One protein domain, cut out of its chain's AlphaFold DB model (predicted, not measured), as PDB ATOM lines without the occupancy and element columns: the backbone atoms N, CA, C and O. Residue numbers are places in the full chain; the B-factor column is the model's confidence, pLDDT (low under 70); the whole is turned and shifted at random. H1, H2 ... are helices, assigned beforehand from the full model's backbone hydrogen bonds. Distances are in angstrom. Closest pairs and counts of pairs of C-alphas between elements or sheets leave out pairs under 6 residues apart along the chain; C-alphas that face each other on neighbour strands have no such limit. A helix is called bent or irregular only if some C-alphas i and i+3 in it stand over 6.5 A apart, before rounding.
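What this domain is: This is residues 201 to 279 of the 279 residues of the protein "DNA helicase" of mine drainage metagenome (UniProt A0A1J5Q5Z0). One long straight helix, H2, makes the long axis, with H3 and H5 packed on it at steep angles and H4 bridging H3 and H5 on the side away from H2. The short H1 sits by the first end of H2, next to H3; past the other end, residues 225 to 238 form a long loop that folds back to H3. The printed part has 79 residues with five named helices, H1 to H5 in that order, and no named strand; the class is all helix. It is compact, with a radius of gyration of the C-alphas of 11.8 A, yet elongated in outline, spanning 36 by 23 by 21 A.

How they stand to each other: Start at H1, residues 201 to 205, and go on to H2, residues 209 to 224: they only just touch, with 3 pairs of C-alphas within 8 A, through residues 211 to 214 of H2 alone; the closest C-alphas are those of Leu 205 and Gly 211, 4.9 A apart. Next look at H3, residues 239 to 248, which touches H1, the C-alphas of Ser 201 and Ala 240 being closest at 6.2 A. H3 also touches H2 at a steep tilt of 53 degrees, opposite ways; the closest C-alphas, of Glu 210 and Ala 246, are 5.4 A apart. H4, residues 253 to 260, makes a helical hairpin with H3, at a tilt of 37 degrees, only just steep; their closest C-alphas, of Leu 241 and Leu 260, are 7.2 A apart. H5, residues 262 to 277, touches H4 at a steep tilt of 63 degrees, with the C-alphas of Glu 257 and Thr 265 closest at 5.4 A. H5 touches H2 at a steep tilt of 48 degrees, opposite ways, with the C-alphas of Leu 217 and Phe 272 closest at 6.1 A. H3 and H5 are near each other, while H4 is apart from H1 and H2. Every O i to N i+4 pair is within hydrogen-bond range in H1, H2, H3 and H4, and 10 of 12 are in H5.

Where its parts are: Find C-alpha 201 at (51.952, -15.585, 2.521), where H1 begins. From C-alpha 209 at (40.455, -18.834, -4.733), H2 runs 23.2 A to C-alpha 224. H3 runs 14.1 A and H4 9.9 A. H5 runs 20.8 A to C-alpha 277 at (33.983, -29.030, 2.077); it is irregular, with C-alphas 267 and 270 7.8 A apart, and has a kink of 59 degrees near residue 269.

The domain as a whole: The two C-alphas farthest apart are those of Gly 207 and Thr 231, at 36.4 A. The printed part has no cut and ends at residue 279, the chain's last. The link from H2 to H3 is long, at 14 residues; the other links are tight. The model's pLDDT is under 70 at residues 201 to 209, 211, 231 and 233 to 234.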
ATOM      1  N   SER A 201      52.739 -14.495   3.108       46.47
ATOM      2  CA  SER A 201      51.952 -15.585   2.521       46.47
ATOM      3  C   SER A 201      50.589 -15.143   1.975       46.47
ATOM      4  O   SER A 201      50.243 -15.555   0.875       46.47
ATOM      5  N   ARG A 202      49.843 -14.258   2.659       49.59
ATOM      6  CA  ARG A 202      48.544 -13.752   2.164       49.59
ATOM      7  C   ARG A 202      48.719 -12.849   0.946       49.59
ATOM      8  O   ARG A 202      47.950 -12.940  -0.002       49.59
ATOM      9  N   ARG A 203      49.779 -12.027   0.916       56.16
ATOM     10  CA  ARG A 203      50.122 -11.216  -0.272       56.16
ATOM     11  C   ARG A 203      50.354 -12.075  -1.518       56.16
ATOM     12  O   ARG A 203      50.064 -11.622  -2.616       56.16
ATOM     13  N   ARG A 204      50.848 -13.307  -1.348       58.19
ATOM     14  CA  ARG A 204      51.086 -14.261  -2.443       58.19
ATOM     15  C   ARG A 204      49.803 -14.932  -2.957       58.19
ATOM     16  O   ARG A 204      49.798 -15.416  -4.084       58.19
ATOM     17  N   LEU A 205      48.740 -14.945  -2.150       55.88
ATOM     18  CA  LEU A 205      47.445 -15.564  -2.463       55.88
ATOM     19  C   LEU A 205      46.386 -14.550  -2.936       55.88
ATOM     20  O   LEU A 205      45.259 -14.930  -3.241       55.88
ATOM     21  N   ALA A 206      46.726 -13.259  -3.011       47.84
ATOM     22  CA  ALA A 206      45.814 -12.224  -3.481       47.84
ATOM     23  C   ALA A 206      45.417 -12.461  -4.952       47.84
ATOM     24  O   ALA A 206      46.282 -12.543  -5.824       47.84
ATOM     25  N   GLY A 207      44.109 -12.550  -5.218       50.09
ATOM     26  CA  GLY A 207      43.557 -12.769  -6.561       50.09
ATOM     27  C   GLY A 207      43.380 -14.235  -6.969       50.09
ATOM     28  O   GLY A 207      43.131 -14.490  -8.143       50.09
ATOM     29  N   LYS A 208      43.506 -15.184  -6.033       62.09
ATOM     30  CA  LYS A 208      43.211 -16.605  -6.264       62.09
ATOM     31  C   LYS A 208      42.191 -17.137  -5.250       62.09
ATOM     32  O   LYS A 208      42.092 -16.592  -4.148       62.09
ATOM     33  N   ASP A 209      41.478 -18.211  -5.594       64.38
ATOM     34  CA  ASP A 209      40.455 -18.834  -4.733       64.38
ATOM     35  C   ASP A 209      41.027 -19.304  -3.384       64.38
ATOM     36  O   ASP A 209      40.347 -19.269  -2.355       64.38
ATOM     37  N   GLU A 210      42.317 -19.655  -3.339       70.50
ATOM     38  CA  GLU A 210      43.010 -20.032  -2.104       70.50
ATOM     39  C   GLU A 210      43.132 -18.863  -1.112       70.50
ATOM     40  O   GLU A 210      43.291 -19.091   0.085       70.50
ATOM     41  N   GLY A 211      43.025 -17.613  -1.575       67.06
ATOM     42  CA  GLY A 211      42.989 -16.432  -0.715       67.06
ATOM     43  C   GLY A 211      41.692 -16.331   0.091       67.06
ATOM     44  O   GLY A 211      41.739 -16.063   1.290       67.06
ATOM     45  N   ALA A 212      40.547 -16.617  -0.537       75.56
ATOM     46  CA  ALA A 212      39.254 -16.648   0.147       75.56
ATOM     47  C   ALA A 212      39.170 -17.822   1.134       75.56
ATOM     48  O   ALA A 212      38.626 -17.693   2.230       75.56
ATOM     49  N   LEU A 213      39.753 -18.965   0.765       81.75
ATOM     50  CA  LEU A 213      39.858 -20.121   1.650       81.75
ATOM     51  C   LEU A 213      40.774 -19.845   2.850       81.75
ATOM     52  O   LEU A 213      40.428 -20.184   3.978       81.75
ATOM     53  N   PHE A 214      41.910 -19.180   2.627       78.12
ATOM     54  CA  PHE A 214      42.803 -18.734   3.696       78.12
ATOM     55  C   PHE A 214      42.092 -17.817   4.696       78.12
ATOM     56  O   PHE A 214      42.232 -18.013   5.902       78.12
ATOM     57  N   ASP A 215      41.324 -16.842   4.200       77.88
ATOM     58  CA  ASP A 215      40.574 -15.916   5.050       77.88
ATOM     59  C   ASP A 215      39.518 -16.679   5.886       77.88
ATOM     60  O   ASP A 215      39.489 -16.525   7.107       77.88
ATOM     61  N   ARG A 216      38.762 -17.619   5.289       82.38
ATOM     62  CA  ARG A 216      37.800 -18.470   6.029       82.38
ATOM     63  C   ARG A 216      38.455 -19.353   7.098       82.38
ATOM     64  O   ARG A 216      37.928 -19.485   8.202       82.38
ATOM     65  N   LEU A 217      39.609 -19.955   6.800       85.38
ATOM     66  CA  LEU A 217      40.355 -20.768   7.771       85.38
ATOM     67  C   LEU A 217      40.874 -19.920   8.941       85.38
ATOM     68  O   LEU A 217      40.871 -20.372  10.087       85.38
ATOM     69  N   MET A 218      41.300 -18.685   8.664       81.88
ATOM     70  CA  MET A 218      41.727 -17.737   9.690       81.88
ATOM     71  C   MET A 218      40.568 -17.350  10.619       81.88
ATOM     72  O   MET A 218      40.740 -17.336  11.838       81.88
ATOM     73  N   ASP A 219      39.383 -17.094  10.065       79.25
ATOM     74  CA  ASP A 219      38.198 -16.731  10.850       79.25
ATOM     75  C   ASP A 219      37.774 -17.866  11.792       79.25
ATOM     76  O   ASP A 219      37.581 -17.653  12.992       79.25
ATOM     77  N   VAL A 220      37.728 -19.103  11.283       84.44
ATOM     78  CA  VAL A 220      37.412 -20.290  12.094       84.44
ATOM     79  C   VAL A 220      38.455 -20.534  13.183       84.44
ATOM     80  O   VAL A 220      38.106 -20.865  14.319       84.44
ATOM     81  N   GLN A 221      39.739 -20.331  12.882       85.06
ATOM     82  CA  GLN A 221      40.785 -20.414  13.895       85.06
ATOM     83  C   GLN A 221      40.566 -19.401  15.017       85.06
ATOM     84  O   GLN A 221      40.712 -19.752  16.186       85.06
ATOM     85  N   ASN A 222      40.249 -18.153  14.674       78.69
ATOM     86  CA  ASN A 222      40.053 -17.096  15.660       78.69
ATOM     87  C   ASN A 222      38.872 -17.410  16.582       78.69
ATOM     88  O   ASN A 222      38.992 -17.234  17.795       78.69
ATOM     89  N   ALA A 223      37.784 -17.961  16.033       77.19
ATOM     90  CA  ALA A 223      36.636 -18.417  16.814       77.19
ATOM     91  C   ALA A 223      37.004 -19.536  17.807       77.19
ATOM     92  O   ALA A 223      36.513 -19.555  18.932       77.19
ATOM     93  N   LEU A 224      37.907 -20.442  17.421       83.25
ATOM     94  CA  LEU A 224      38.296 -21.612  18.218       83.25
ATOM     95  C   LEU A 224      39.607 -21.430  18.997       83.25
ATOM     96  O   LEU A 224      40.078 -22.360  19.664       83.25
ATOM     97  N   ALA A 225      40.214 -20.242  18.946       77.50
ATOM     98  CA  ALA A 225      41.536 -19.992  19.515       77.50
ATOM     99  C   ALA A 225      41.584 -20.302  21.019       77.50
ATOM    100  O   ALA A 225      42.592 -20.798  21.525       77.50
ATOM    101  N   ARG A 226      40.475 -20.090  21.735       77.19
ATOM    102  CA  ARG A 226      40.319 -20.399  23.168       77.19
ATOM    103  C   ARG A 226      39.361 -21.564  23.447       77.19
ATOM    104  O   ARG A 226      38.837 -21.664  24.547       77.19
ATOM    105  N   GLY A 227      39.160 -22.450  22.478       78.00
ATOM    106  CA  GLY A 227      38.231 -23.574  22.601       78.00
ATOM    107  C   GLY A 227      36.815 -23.168  22.214       78.00
ATOM    108  O   GLY A 227      36.532 -21.987  22.025       78.00
ATOM    109  N   VAL A 228      35.929 -24.152  22.088       75.12
ATOM    110  CA  VAL A 228      34.512 -23.931  21.734       75.12
ATOM    111  C   VAL A 228      33.756 -23.117  22.788       75.12
ATOM    112  O   VAL A 228      32.811 -22.412  22.451       75.12
ATOM    113  N   ASP A 229      34.182 -23.188  24.047       73.25
ATOM    114  CA  ASP A 229      33.588 -22.463  25.174       73.25
ATOM    115  C   ASP A 229      34.370 -21.192  25.570       73.25
ATOM    116  O   ASP A 229      33.955 -20.454  26.464       73.25
ATOM    117  N   GLY A 230      35.500 -20.920  24.906       70.38
ATOM    118  CA  GLY A 230      36.344 -19.752  25.147       70.38
ATOM    119  C   GLY A 230      37.209 -19.804  26.415       70.38
ATOM    120  O   GLY A 230      37.845 -18.794  26.741       70.38
ATOM    121  N   THR A 231      37.249 -20.931  27.132       65.94
ATOM    122  CA  THR A 231      37.946 -21.057  28.428       65.94
ATOM    123  C   THR A 231      39.346 -21.666  28.333       65.94
ATOM    124  O   THR A 231      40.144 -21.568  29.271       65.94
ATOM    125  N   GLU A 232      39.684 -22.273  27.197       72.12
ATOM    126  CA  GLU A 232      40.944 -22.976  27.010       72.12
ATOM    127  C   GLU A 232      42.123 -22.024  26.755       72.12
ATOM    128  O   GLU A 232      41.984 -20.870  26.334       72.12
ATOM    129  N   LYS A 233      43.345 -22.539  26.958       67.88
ATOM    130  CA  LYS A 233      44.568 -21.797  26.626       67.88
ATOM    131  C   LYS A 233      44.560 -21.397  25.140       67.88
ATOM    132  O   LYS A 233      44.245 -22.252  24.303       67.88
ATOM    133  N   PRO A 234      44.958 -20.149  24.813       69.19
ATOM    134  CA  PRO A 234      45.050 -19.692  23.435       69.19
ATOM    135  C   PRO A 234      45.946 -20.607  22.601       69.19
ATOM    136  O   PRO A 234      47.103 -20.852  22.952       69.19
ATOM    137  N   LEU A 235      45.406 -21.090  21.490       75.06
ATOM    138  CA  LEU A 235      46.099 -21.880  20.488       75.06
ATOM    139  C   LEU A 235      45.834 -21.253  19.119       75.06
ATOM    140  O   LEU A 235      44.734 -20.781  18.853       75.06
ATOM    141  N   SER A 236      46.839 -21.242  18.250       80.88
ATOM    142  CA  SER A 236      46.703 -20.786  16.867       80.88
ATOM    143  C   SER A 236      47.644 -21.558  15.941       80.88
ATOM    144  O   SER A 236      48.655 -22.146  16.359       80.88
ATOM    145  N   CYS A 237      47.295 -21.589  14.658       78.56
ATOM    146  CA  CYS A 237      48.168 -22.012  13.578       78.56
ATOM    147  C   CYS A 237      48.911 -20.782  13.036       78.56
ATOM    148  O   CYS A 237      48.291 -19.745  12.798       78.56
ATOM    149  N   PRO A 238      50.225 -20.884  12.779       78.25
ATOM    150  CA  PRO A 238      50.942 -19.849  12.045       78.25
ATOM    151  C   PRO A 238      50.320 -19.631  10.660       78.25
ATOM    152  O   PRO A 238      49.951 -20.596   9.992       78.25
ATOM    153  N   ALA A 239      50.294 -18.395  10.162       72.94
ATOM    154  CA  ALA A 239      49.727 -18.075   8.846       72.94
ATOM    155  C   ALA A 239      50.352 -18.875   7.680       72.94
ATOM    156  O   ALA A 239      49.674 -19.204   6.712       72.94
ATOM    157  N   ALA A 240      51.633 -19.251   7.762       73.44
ATOM    158  CA  ALA A 240      52.252 -20.139   6.772       73.44
ATOM    159  C   ALA A 240      51.589 -21.530   6.713       73.44
ATOM    160  O   ALA A 240      51.540 -22.149   5.654       73.44
ATOM    161  N   LEU A 241      51.064 -22.001   7.843       81.12
ATOM    162  CA  LEU A 241      50.382 -23.281   7.967       81.12
ATOM    163  C   LEU A 241      48.968 -23.214   7.388       81.12
ATOM    164  O   LEU A 241      48.595 -24.092   6.621       81.12
ATOM    165  N   LEU A 242      48.228 -22.137   7.667       82.19
ATOM    166  CA  LEU A 242      46.908 -21.894   7.069       82.19
ATOM    167  C   LEU A 242      46.994 -21.746   5.545       82.19
ATOM    168  O   LEU A 242      46.190 -22.324   4.823       82.19
ATOM    169  N   ALA A 243      48.020 -21.048   5.049       77.44
ATOM    170  CA  ALA A 243      48.292 -20.958   3.616       77.44
ATOM    171  C   ALA A 243      48.566 -22.342   3.008       77.44
ATOM    172  O   ALA A 243      48.047 -22.658   1.944       77.44
ATOM    173  N   LYS A 244      49.324 -23.191   3.716       82.06
ATOM    174  CA  LYS A 244      49.589 -24.565   3.285       82.06
ATOM    175  C   LYS A 244      48.325 -25.428   3.283       82.06
ATOM    176  O   LYS A 244      48.170 -26.241   2.384       82.06
ATOM    177  N   VAL A 245      47.415 -25.253   4.242       86.75
ATOM    178  CA  VAL A 245      46.115 -25.949   4.248       86.75
ATOM    179  C   VAL A 245      45.246 -25.488   3.074       86.75
ATOM    180  O   VAL A 245      44.701 -26.335   2.371       86.75
ATOM    181  N   ALA A 246      45.178 -24.180   2.809       86.06
ATOM    182  CA  ALA A 246      44.430 -23.629   1.677       86.06
ATOM    183  C   ALA A 246      44.976 -24.094   0.311       86.06
ATOM    184  O   ALA A 246      44.205 -24.312  -0.621       86.06
ATOM    185  N   GLU A 247      46.296 -24.275   0.200       84.81
ATOM    186  CA  GLU A 247      46.967 -24.757  -1.013       84.81
ATOM    187  C   GLU A 247      46.840 -26.281  -1.195       84.81
ATOM    188  O   GLU A 247      46.549 -26.751  -2.291       84.81
ATOM    189  N   VAL A 248      47.039 -27.067  -0.129       88.75
ATOM    190  CA  VAL A 248      47.049 -28.542  -0.192       88.75
ATOM    191  C   VAL A 248      45.638 -29.138  -0.213       88.75
ATOM    192  O   VAL A 248      45.455 -30.208  -0.789       88.75
ATOM    193  N   ARG A 249      44.654 -28.470   0.406       90.00
ATOM    194  CA  ARG A 249      43.258 -28.924   0.567       90.00
ATOM    195  C   ARG A 249      43.135 -30.388   1.043       90.00
ATOM    196  O   ARG A 249      42.741 -31.262   0.267       90.00
ATOM    197  N   PRO A 250      43.503 -30.685   2.307       90.62
ATOM    198  CA  PRO A 250      43.362 -32.021   2.896       90.62
ATOM    199  C   PRO A 250      41.944 -32.583   2.740       90.62
ATOM    200  O   PRO A 250      40.977 -31.857   2.934       90.62
ATOM    201  N   ARG A 251      41.825 -33.877   2.418       89.31
ATOM    202  CA  ARG A 251      40.525 -34.550   2.204       89.31
ATOM    203  C   ARG A 251      40.044 -35.375   3.394       89.31
ATOM    204  O   ARG A 251      38.939 -35.902   3.368       89.31
ATOM    205  N   ASP A 252      40.879 -35.511   4.415       91.12
ATOM    206  CA  ASP A 252      40.561 -36.227   5.640       91.12
ATOM    207  C   ASP A 252      41.344 -35.644   6.828       91.12
ATOM    208  O   ASP A 252      42.331 -34.912   6.668       91.12
ATOM    209  N   LEU A 253      40.897 -35.982   8.041       88.81
ATOM    210  CA  LEU A 253      41.523 -35.519   9.280       88.81
ATOM    211  C   LEU A 253      42.956 -36.039   9.455       88.81
ATOM    212  O   LEU A 253      43.767 -35.347  10.060       88.81
ATOM    213  N   GLY A 254      43.309 -37.197   8.887       89.19
ATOM    214  CA  GLY A 254      44.665 -37.743   8.985       89.19
ATOM    215  C   GLY A 254      45.684 -36.947   8.162       89.19
ATOM    216  O   GLY A 254      46.820 -36.732   8.588       89.19
ATOM    217  N   MET A 255      45.291 -36.454   6.986       86.94
ATOM    218  CA  MET A 255      46.088 -35.521   6.190       86.94
ATOM    219  C   MET A 255      46.191 -34.157   6.869       86.94
ATOM    220  O   MET A 255      47.267 -33.557   6.862       86.94
ATOM    221  N   MET A 256      45.100 -33.690   7.481       89.94
ATOM    222  CA  MET A 256      45.099 -32.465   8.276       89.94
ATOM    223  C   MET A 256      46.069 -32.579   9.462       89.94
ATOM    224  O   MET A 256      46.860 -31.666   9.692       89.94
ATOM    225  N   GLU A 257      46.096 -33.724  10.146       90.69
ATOM    226  CA  GLU A 257      46.983 -33.990  11.281       90.69
ATOM    227  C   GLU A 257      48.460 -33.948  10.918       90.69
ATOM    228  O   GLU A 257      49.253 -33.295  11.594       90.69
ATOM    229  N   ARG A 258      48.829 -34.525   9.773       89.00
ATOM    230  CA  ARG A 258      50.204 -34.439   9.254       89.00
ATOM    231  C   ARG A 258      50.647 -33.005   8.960       89.00
ATOM    232  O   ARG A 258      51.848 -32.735   8.938       89.00
ATOM    233  N   LEU A 259      49.707 -32.097   8.695       85.38
ATOM    234  CA  LEU A 259      49.995 -30.686   8.447       85.38
ATOM    235  C   LEU A 259      49.979 -29.860   9.734       85.38
ATOM    236  O   LEU A 259      50.882 -29.053   9.941       85.38
ATOM    237  N   LEU A 260      48.968 -30.034  10.583       84.56
ATOM    238  CA  LEU A 260      48.726 -29.193  11.756       84.56
ATOM    239  C   LEU A 260      49.444 -29.683  13.024       84.56
ATOM    240  O   LEU A 260      49.803 -28.862  13.880       84.56
ATOM    241  N   GLY A 261      49.677 -30.992  13.121       87.75
ATOM    242  CA  GLY A 261      50.044 -31.708  14.338       87.75
ATOM    243  C   GLY A 261      48.841 -31.963  15.252       87.75
ATOM    244  O   GLY A 261      47.823 -31.267  15.179       87.75
ATOM    245  N   ASP A 262      48.980 -32.933  16.152       83.69
ATOM    246  CA  ASP A 262      47.892 -33.536  16.934       83.69
ATOM    247  C   ASP A 262      47.054 -32.481  17.680       83.69
ATOM    248  O   ASP A 262      45.855 -32.344  17.454       83.69
ATOM    249  N   ARG A 263      47.700 -31.615  18.479       84.06
ATOM    250  CA  ARG A 263      47.003 -30.605  19.313       84.06
ATOM    251  C   ARG A 263      46.209 -29.570  18.514       84.06
ATOM    252  O   ARG A 263      45.204 -29.055  18.991       84.06
ATOM    253  N   ARG A 264      46.686 -29.193  17.324       84.94
ATOM    254  CA  ARG A 264      45.982 -28.224  16.464       84.94
ATOM    255  C   ARG A 264      44.872 -28.900  15.673       84.94
ATOM    256  O   ARG A 264      43.868 -28.261  15.391       84.94
ATOM    257  N   THR A 265      45.035 -30.175  15.349       89.81
ATOM    258  CA  THR A 265      44.014 -30.971  14.661       89.81
ATOM    259  C   THR A 265      42.843 -31.261  15.575       89.81
ATOM    260  O   THR A 265      41.702 -31.097  15.160       89.81
ATOM    261  N   GLU A 266      43.116 -31.582  16.836       88.88
ATOM    262  CA  GLU A 266      42.087 -31.725  17.862       88.88
ATOM    263  C   GLU A 266      41.259 -30.439  18.005       88.88
ATOM    264  O   GLU A 266      40.034 -30.494  18.057       88.88
ATOM    265  N   ARG A 267      41.913 -29.267  17.991       87.62
ATOM    266  CA  ARG A 267      41.218 -27.984  18.152       87.62
ATOM    267  C   ARG A 267      40.511 -27.485  16.890       87.62
ATOM    268  O   ARG A 267      39.403 -26.971  16.982       87.62
ATOM    269  N   PHE A 268      41.170 -27.556  15.737       90.25
ATOM    270  CA  PHE A 268      40.738 -26.873  14.510       90.25
ATOM    271  C   PHE A 268      40.363 -27.825  13.378       90.25
ATOM    272  O   PHE A 268      39.699 -27.404  12.437       90.25
ATOM    273  N   GLY A 269      40.778 -29.093  13.438       89.62
ATOM    274  CA  GLY A 269      40.725 -30.023  12.311       89.62
ATOM    275  C   GLY A 269      39.317 -30.216  11.760       89.62
ATOM    276  O   GLY A 269      39.110 -30.035  10.566       89.62
ATOM    277  N   ALA A 270      38.337 -30.502  12.622       89.94
ATOM    278  CA  ALA A 270      36.947 -30.685  12.195       89.94
ATOM    279  C   ALA A 270      36.356 -29.417  11.552       89.94
ATOM    280  O   ALA A 270      35.693 -29.488  10.520       89.94
ATOM    281  N   ALA A 271      36.641 -28.248  12.126       89.00
ATOM    282  CA  ALA A 271      36.121 -26.983  11.622       89.00
ATOM    283  C   ALA A 271      36.807 -26.556  10.311       89.00
ATOM    284  O   ALA A 271      36.149 -26.056   9.403       89.00
ATOM    285  N   PHE A 272      38.109 -26.813  10.165       92.50
ATOM    286  CA  PHE A 272      38.825 -26.595   8.907       92.50
ATOM    287  C   PHE A 272      38.341 -27.536   7.804       92.50
ATOM    288  O   PHE A 272      38.246 -27.102   6.663       92.50
ATOM    289  N   MET A 273      37.995 -28.787   8.128       91.62
ATOM    290  CA  MET A 273      37.376 -29.709   7.168       91.62
ATOM    291  C   MET A 273      36.025 -29.180   6.667       91.62
ATOM    292  O   MET A 273      35.821 -29.142   5.462       91.62
ATOM    293  N   SER A 274      35.164 -28.657   7.552       89.56
ATOM    294  CA  SER A 274      33.896 -28.018   7.139       89.56
ATOM    295  C   SER A 274      34.132 -26.860   6.165       89.56
ATOM    296  O   SER A 274      33.474 -26.763   5.135       89.56
ATOM    297  N   VAL A 275      35.126 -26.011   6.446       88.62
ATOM    298  CA  VAL A 275      35.491 -24.895   5.559       88.62
ATOM    299  C   VAL A 275      35.990 -25.383   4.196       88.62
ATOM    300  O   VAL A 275      35.731 -24.723   3.192       88.62
ATOM    301  N   LEU A 276      36.715 -26.505   4.152       88.81
ATOM    302  CA  LEU A 276      37.218 -27.104   2.914       88.81
ATOM    303  C   LEU A 276      36.112 -27.778   2.095       88.81
ATOM    304  O   LEU A 276      36.166 -27.708   0.871       88.81
ATOM    305  N   ASP A 277      35.122 -28.388   2.745       85.75
ATOM    306  CA  ASP A 277      33.983 -29.030   2.077       85.75
ATOM    307  C   ASP A 277      33.009 -27.995   1.470       85.75
ATOM    308  O   ASP A 277      32.327 -28.273   0.484       85.75
ATOM    309  N   GLU A 278      32.974 -26.781   2.026       78.56
ATOM    310  CA  GLU A 278      32.180 -25.636   1.554       78.56
ATOM    311  C   GLU A 278      32.907 -24.757   0.505       78.56
ATOM    312  O   GLU A 278      32.452 -23.647   0.197       78.56
ATOM    313  N   ALA A 279      34.076 -25.174   0.002       71.44
ATOM    314  CA  ALA A 279      34.974 -24.372  -0.841       71.44
ATOM    315  C   ALA A 279      35.258 -24.976  -2.218       71.44
ATOM    316  O   ALA A 279      35.209 -24.188  -3.187       71.44
TER     317      ALA A 279